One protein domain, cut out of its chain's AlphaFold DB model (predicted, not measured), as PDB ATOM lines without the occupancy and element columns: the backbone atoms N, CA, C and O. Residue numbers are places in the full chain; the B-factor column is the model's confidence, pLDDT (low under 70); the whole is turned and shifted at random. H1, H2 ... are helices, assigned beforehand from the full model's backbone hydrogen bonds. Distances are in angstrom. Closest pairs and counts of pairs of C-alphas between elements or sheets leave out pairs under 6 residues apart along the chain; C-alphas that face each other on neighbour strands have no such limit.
ATOM      1  N   GLU A 118     -57.187  34.921 -13.608       54.00
ATOM      2  CA  GLU A 118     -56.142  35.402 -12.698       54.00
ATOM      3  C   GLU A 118     -56.313  34.872 -11.259       54.00
ATOM      4  O   GLU A 118     -55.340  34.781 -10.531       54.00
ATOM      5  N   GLN A 119     -57.527  34.471 -10.850       51.47
ATOM      6  CA  GLN A 119     -57.804  33.951  -9.497       51.47
ATOM      7  C   GLN A 119     -57.505  32.452  -9.331       51.47
ATOM      8  O   GLN A 119     -57.334  31.994  -8.207       51.47
ATOM      9  N   GLU A 120     -57.461  31.667 -10.416       58.09
ATOM     10  CA  GLU A 120     -57.072  30.246 -10.315       58.09
ATOM     11  C   GLU A 120     -55.551  30.050 -10.269       58.09
ATOM     12  O   GLU A 120     -55.079  28.951  -9.984       58.09
ATOM     13  N   GLU A 121     -54.792  31.114 -10.524       72.12
ATOM     14  CA  GLU A 121     -53.336  31.127 -10.507       72.12
ATOM     15  C   GLU A 121     -52.792  32.208  -9.556       72.12
ATOM     16  O   GLU A 121     -51.714  32.688  -9.822       72.12
ATOM     17  N   ASP A 122     -53.483  32.645  -8.499       81.25
ATOM     18  CA  ASP A 122     -52.942  33.568  -7.467       81.25
ATOM     19  C   ASP A 122     -53.358  33.033  -6.085       81.25
ATOM     20  O   ASP A 122     -54.412  33.368  -5.536       81.25
ATOM     21  N   SER A 123     -52.590  32.071  -5.572       85.44
ATOM     22  CA  SER A 123     -52.938  31.287  -4.386       85.44
ATOM     23  C   SER A 123     -52.827  32.088  -3.090       85.44
ATOM     24  O   SER A 123     -53.561  31.800  -2.135       85.44
ATOM     25  N   ASP A 124     -51.932  33.074  -3.012       84.62
ATOM     26  CA  ASP A 124     -51.714  33.892  -1.814       84.62
ATOM     27  C   ASP A 124     -52.415  35.266  -1.861       84.62
ATOM     28  O   ASP A 124     -52.511  35.937  -0.826       84.62
ATOM     29  N   HIS A 125     -53.086  35.569  -2.979       83.81
ATOM     30  CA  HIS A 125     -53.987  36.705  -3.203       83.81
ATOM     31  C   HIS A 125     -53.303  38.059  -3.058       83.81
ATOM     32  O   HIS A 125     -53.913  39.036  -2.595       83.81
ATOM     33  N   ASP A 126     -52.031  38.121  -3.420       83.56
ATOM     34  CA  ASP A 126     -51.254  39.340  -3.329       83.56
ATOM     35  C   ASP A 126     -51.311  40.170  -4.632       83.56
ATOM     36  O   ASP A 126     -50.960  41.355  -4.637       83.56
ATOM     37  N   GLY A 127     -51.886  39.603  -5.701       83.06
ATOM     38  CA  GLY A 127     -52.030  40.221  -7.016       83.06
ATOM     39  C   GLY A 127     -50.920  39.860  -8.005       83.06
ATOM     40  O   GLY A 127     -50.862  40.475  -9.079       83.06
ATOM     41  N   LEU A 128     -50.049  38.910  -7.661       84.44
ATOM     42  CA  LEU A 128     -49.107  38.243  -8.552       84.44
ATOM     43  C   LEU A 128     -49.670  36.879  -8.973       84.44
ATOM     44  O   LEU A 128     -50.356  36.203  -8.224       84.44
ATOM     45  N   LEU A 129     -49.382  36.457 -10.205       87.69
ATOM     46  CA  LEU A 129     -49.736  35.103 -10.627       87.69
ATOM     47  C   LEU A 129     -48.725  34.087 -10.073       87.69
ATOM     48  O   LEU A 129     -47.540  34.196 -10.378       87.69
ATOM     49  N   ASP A 130     -49.189  33.023  -9.427       85.81
ATOM     50  CA  ASP A 130     -48.485  31.795  -9.056       85.81
ATOM     51  C   ASP A 130     -47.575  31.309 -10.179       85.81
ATOM     52  O   ASP A 130     -46.439  30.905  -9.950       85.81
ATOM     53  N   SER A 131     -48.050  31.319 -11.429       84.56
ATOM     54  CA  SER A 131     -47.252  30.870 -12.572       84.56
ATOM     55  C   SER A 131     -46.065  31.797 -12.852       84.56
ATOM     56  O   SER A 131     -44.989  31.332 -13.246       84.56
ATOM     57  N   TRP A 132     -46.225  33.099 -12.616       87.31
ATOM     58  CA  TRP A 132     -45.164  34.097 -12.696       87.31
ATOM     59  C   TRP A 132     -44.212  33.981 -11.499       87.31
ATOM     60  O   TRP A 132     -42.997  33.903 -11.693       87.31
ATOM     61  N   GLU A 133     -44.740  33.857 -10.286       91.56
ATOM     62  CA  GLU A 133     -43.947  33.689  -9.073       91.56
ATOM     63  C   GLU A 133     -43.127  32.393  -9.095       91.56
ATOM     64  O   GLU A 133     -41.912  32.393  -8.883       91.56
ATOM     65  N   MET A 134     -43.743  31.274  -9.472       88.94
ATOM     66  CA  MET A 134     -43.062  29.991  -9.649       88.94
ATOM     67  C   MET A 134     -41.993  30.048 -10.737       88.94
ATOM     68  O   MET A 134     -40.962  29.383 -10.621       88.94
ATOM     69  N   LYS A 135     -42.200  30.844 -11.791       89.00
ATOM     70  CA  LYS A 135     -41.216  31.011 -12.864       89.00
ATOM     71  C   LYS A 135     -39.981  31.785 -12.404       89.00
ATOM     72  O   LYS A 135     -38.877  31.421 -12.812       89.00
ATOM     73  N   TYR A 136     -40.149  32.841 -11.610       88.94
ATOM     74  CA  TYR A 136     -39.048  33.743 -11.251       88.94
ATOM     75  C   TYR A 136     -38.440  33.479  -9.871       88.94
ATOM     76  O   TYR A 136     -37.237  33.680  -9.704       88.94
ATOM     77  N   PHE A 137     -39.221  32.970  -8.921       91.81
ATOM     78  CA  PHE A 137     -38.819  32.733  -7.530       91.81
ATOM     79  C   PHE A 137     -38.907  31.261  -7.119       91.81
ATOM     80  O   PHE A 137     -38.247  30.841  -6.165       91.81
ATOM     81  N   GLY A 138     -39.703  30.452  -7.826       91.75
ATOM     82  CA  GLY A 138     -39.895  29.031  -7.514       91.75
ATOM     83  C   GLY A 138     -40.690  28.776  -6.231       91.75
ATOM     84  O   GLY A 138     -40.630  27.673  -5.687       91.75
ATOM     85  N   ASN A 139     -41.370  29.801  -5.717       91.25
ATOM     86  CA  ASN A 139     -42.240  29.776  -4.545       91.25
ATOM     87  C   ASN A 139     -43.202  30.979  -4.585       91.25
ATOM     88  O   ASN A 139     -42.958  31.892  -5.364       91.25
ATOM     89  N   LEU A 140     -44.223  30.957  -3.720       90.94
ATOM     90  CA  LEU A 140     -45.305  31.949  -3.605       90.94
ATOM     91  C   LEU A 140     -45.153  32.791  -2.325       90.94
ATOM     92  O   LEU A 140     -45.983  32.728  -1.427       90.94
ATOM     93  N   ASN A 141     -43.970  33.357  -2.086       92.56
ATOM     94  CA  ASN A 141     -43.735  34.161  -0.874       92.56
ATOM     95  C   ASN A 141     -43.356  35.604  -1.204       92.56
ATOM     96  O   ASN A 141     -42.928  36.322  -0.297       92.56
ATOM     97  N   GLN A 142     -43.369  35.990  -2.482       91.75
ATOM     98  CA  GLN A 142     -43.024  37.356  -2.847       91.75
ATOM     99  C   GLN A 142     -44.255  38.217  -2.700       91.75
ATOM    100  O   GLN A 142     -45.316  37.815  -3.130       91.75
ATOM    101  N   GLY A 143     -44.103  39.397  -2.110       91.06
ATOM    102  CA  GLY A 143     -45.165  40.381  -2.107       91.06
ATOM    103  C   GLY A 143     -45.195  41.171  -3.413       91.06
ATOM    104  O   GLY A 143     -44.157  41.562  -3.954       91.06
ATOM    105  N   ALA A 144     -46.391  41.545  -3.847       90.88
ATOM    106  CA  ALA A 144     -46.651  42.460  -4.954       90.88
ATOM    107  C   ALA A 144     -45.883  43.793  -4.879       90.88
ATOM    108  O   ALA A 144     -45.608  44.403  -5.911       90.88
ATOM    109  N   HIS A 145     -45.534  44.251  -3.674       92.31
ATOM    110  CA  HIS A 145     -44.803  45.501  -3.440       92.31
ATOM    111  C   HIS A 145     -43.317  45.312  -3.098       92.31
ATOM    112  O   HIS A 145     -42.652  46.291  -2.750       92.31
ATOM    113  N   ASP A 146     -42.803  44.084  -3.162       91.75
ATOM    114  CA  ASP A 146     -41.380  43.821  -2.966       91.75
ATOM    115  C   ASP A 146     -40.569  44.244  -4.202       91.75
ATOM    116  O   ASP A 146     -41.091  44.303  -5.316       91.75
ATOM    117  N   ASP A 147     -39.286  44.536  -3.977       90.62
ATOM    118  CA  ASP A 147     -38.284  44.903  -4.991       90.62
ATOM    119  C   ASP A 147     -37.032  44.025  -4.768       90.62
ATOM    120  O   ASP A 147     -36.100  44.421  -4.053       90.62
ATOM    121  N   PRO A 148     -37.044  42.767  -5.254       90.44
ATOM    122  CA  PRO A 148     -35.998  41.793  -4.946       90.44
ATOM    123  C   PRO A 148     -34.636  42.117  -5.570       90.44
ATOM    124  O   PRO A 148     -33.605  41.705  -5.026       90.44
ATOM    125  N   ASP A 149     -34.607  42.840  -6.694       87.69
ATOM    126  CA  ASP A 149     -33.371  43.209  -7.391       87.69
ATOM    127  C   ASP A 149     -32.896  44.650  -7.137       87.69
ATOM    128  O   ASP A 149     -31.753  44.985  -7.475       87.69
ATOM    129  N   GLY A 150     -33.693  45.447  -6.427       89.81
ATOM    130  CA  GLY A 150     -33.329  46.764  -5.924       89.81
ATOM    131  C   GLY A 150     -33.267  47.833  -7.011       89.81
ATOM    132  O   GLY A 150     -32.504  48.798  -6.863       89.81
ATOM    133  N   ASP A 151     -33.994  47.658  -8.114       85.50
ATOM    134  CA  ASP A 151     -34.014  48.600  -9.233       85.50
ATOM    135  C   ASP A 151     -35.013  49.762  -9.044       85.50
ATOM    136  O   ASP A 151     -35.005  50.730  -9.821       85.50
ATOM    137  N   GLY A 152     -35.810  49.714  -7.971       87.75
ATOM    138  CA  GLY A 152     -36.816  50.707  -7.611       87.75
ATOM    139  C   GLY A 152     -38.186  50.490  -8.256       87.75
ATOM    140  O   GLY A 152     -39.011  51.412  -8.221       87.75
ATOM    141  N   ILE A 153     -38.435  49.329  -8.862       83.56
ATOM    142  CA  ILE A 153     -39.709  48.922  -9.457       83.56
ATOM    143  C   ILE A 153     -40.234  47.716  -8.676       83.56
ATOM    144  O   ILE A 153     -39.501  46.779  -8.408       83.56
ATOM    145  N   ASP A 154     -41.508  47.750  -8.280       90.88
ATOM    146  CA  ASP A 154     -42.098  46.656  -7.509       90.88
ATOM    147  C   ASP A 154     -42.598  45.501  -8.394       90.88
ATOM    148  O   ASP A 154     -42.972  45.694  -9.560       90.88
ATOM    149  N   ASN A 155     -42.669  44.305  -7.804       90.75
ATOM    150  CA  ASN A 155     -43.088  43.068  -8.469       90.75
ATOM    151  C   ASN A 155     -44.403  43.217  -9.253       90.75
ATOM    152  O   ASN A 155     -44.514  42.729 -10.376       90.75
ATOM    153  N   ILE A 156     -45.410  43.916  -8.714       88.44
ATOM    154  CA  ILE A 156     -46.703  44.096  -9.394       88.44
ATOM    155  C   ILE A 156     -46.589  44.983 -10.635       88.44
ATOM    156  O   ILE A 156     -47.277  44.760 -11.638       88.44
ATOM    157  N   THR A 157     -45.734  46.006 -10.595       86.44
ATOM    158  CA  THR A 157     -45.453  46.853 -11.754       86.44
ATOM    159  C   THR A 157     -44.681  46.064 -12.800       86.44
ATOM    160  O   THR A 157     -45.001  46.154 -13.987       86.44
ATOM    161  N   GLU A 158     -43.711  45.258 -12.383       87.44
ATOM    162  CA  GLU A 158     -42.944  44.402 -13.278       87.44
ATOM    163  C   GLU A 158     -43.791  43.313 -13.929       87.44
ATOM    164  O   GLU A 158     -43.732  43.153 -15.149       87.44
ATOM    165  N   PHE A 159     -44.640  42.638 -13.156       84.44
ATOM    166  CA  PHE A 159     -45.618  41.670 -13.638       84.44
ATOM    167  C   PHE A 159     -46.496  42.283 -14.738       84.44
ATOM    168  O   PHE A 159     -46.543  41.778 -15.863       84.44
ATOM    169  N   LYS A 160     -47.093  43.452 -14.468       80.88
ATOM    170  CA  LYS A 160     -47.941  44.181 -15.432       80.88
ATOM    171  C   LYS A 160     -47.187  44.659 -16.672       80.88
ATOM    172  O   LYS A 160     -47.795  44.862 -17.722       80.88
ATOM    173  N   GLN A 161     -45.879  44.874 -16.560       78.75
ATOM    174  CA  GLN A 161     -45.022  45.333 -17.653       78.75
ATOM    175  C   GLN A 161     -44.288  44.188 -18.367       78.75
ATOM    176  O   GLN A 161     -43.580  44.446 -19.343       78.75
ATOM    177  N   GLY A 162     -44.450  42.940 -17.911       78.94
ATOM    178  CA  GLY A 162     -43.729  41.778 -18.431       78.94
ATOM    179  C   GLY A 162     -42.216  41.835 -18.191       78.94
ATOM    180  O   GLY A 162     -41.450  41.311 -19.005       78.94
ATOM    181  N   ARG A 163     -41.779  42.509 -17.122       76.25
ATOM    182  CA  ARG A 163     -40.373  42.597 -16.700       76.25
ATOM    183  C   ARG A 163     -39.971  41.397 -15.846       76.25
ATOM    184  O   ARG A 163     -40.783  40.520 -15.553       76.25
ATOM    185  N   HIS A 164     -38.675  41.309 -15.573       82.56
ATOM    186  CA  HIS A 164     -38.075  40.186 -14.875       82.56
ATOM    187  C   HIS A 164     -37.698  40.629 -13.457       82.56
ATOM    188  O   HIS A 164     -36.713  41.344 -13.329       82.56
ATOM    189  N   PRO A 165     -38.343  40.095 -12.413       87.69
ATOM    190  CA  PRO A 165     -38.318  40.665 -11.058       87.69
ATOM    191  C   PRO A 165     -37.077  40.348 -10.218       87.69
ATOM    192  O   PRO A 165     -37.061  40.423  -8.998       87.69
ATOM    193  N   ASN A 166     -36.043  39.866 -10.896       85.31
ATOM    194  CA  ASN A 166     -34.765  39.447 -10.319       85.31
ATOM    195  C   ASN A 166     -33.610  39.908 -11.224       85.31
ATOM    196  O   ASN A 166     -32.486  39.403 -11.139       85.31
TER     197      ASN A 166
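AT A GLANCE: This is residues 118 to 166 of the 186 residues of an uncharacterized protein of Lentisphaerae bacterium GWF2_50_93 (UniProt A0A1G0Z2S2). The domain has little regular structure: two short helices, H1 and H2, stand nearly at right angles amid long loops. The first residues lie at one end of the longest axis, and the loop around Asp 151, part of the long link between the helices, makes the other end. The printed part has 49 residues, of which 14 are in named helices, H1 then H2, with no named strand; the class is all helix. The whole is compact, with a radius of gyration of the C-alphas of 9.7 A, yet elongated, spanning 29 by 18 by 15 A.

IN THESE COORDINATES: Residues 118 to 129 hold no named element. H1, residues 130 to 136, measures 9.9 A and begins at C-alpha 130 (-48.485, 31.795, -9.056). H2, residues 155 to 161, measures 9.7 A and ends at C-alpha 161 (-45.022, 45.333, -17.653).

HOW THE PARTS SIT: H1 and H2 are close but not clearly touching; their closest C-alphas, of Trp 132 and Phe 159, are 7.6 A apart. Their lines are about perpendicular, at 87 degrees. In H1 and H2 every O i to N i+4 pair is within hydrogen-bond range.

THE WHOLE: The two C-alphas farthest apart, of Glu 120 and Asp 151, are 29.5 A apart. The printed part has no cut. The link from H1 to H2, 18 residues, is long. Residues 118 to 120 have pLDDT under 70.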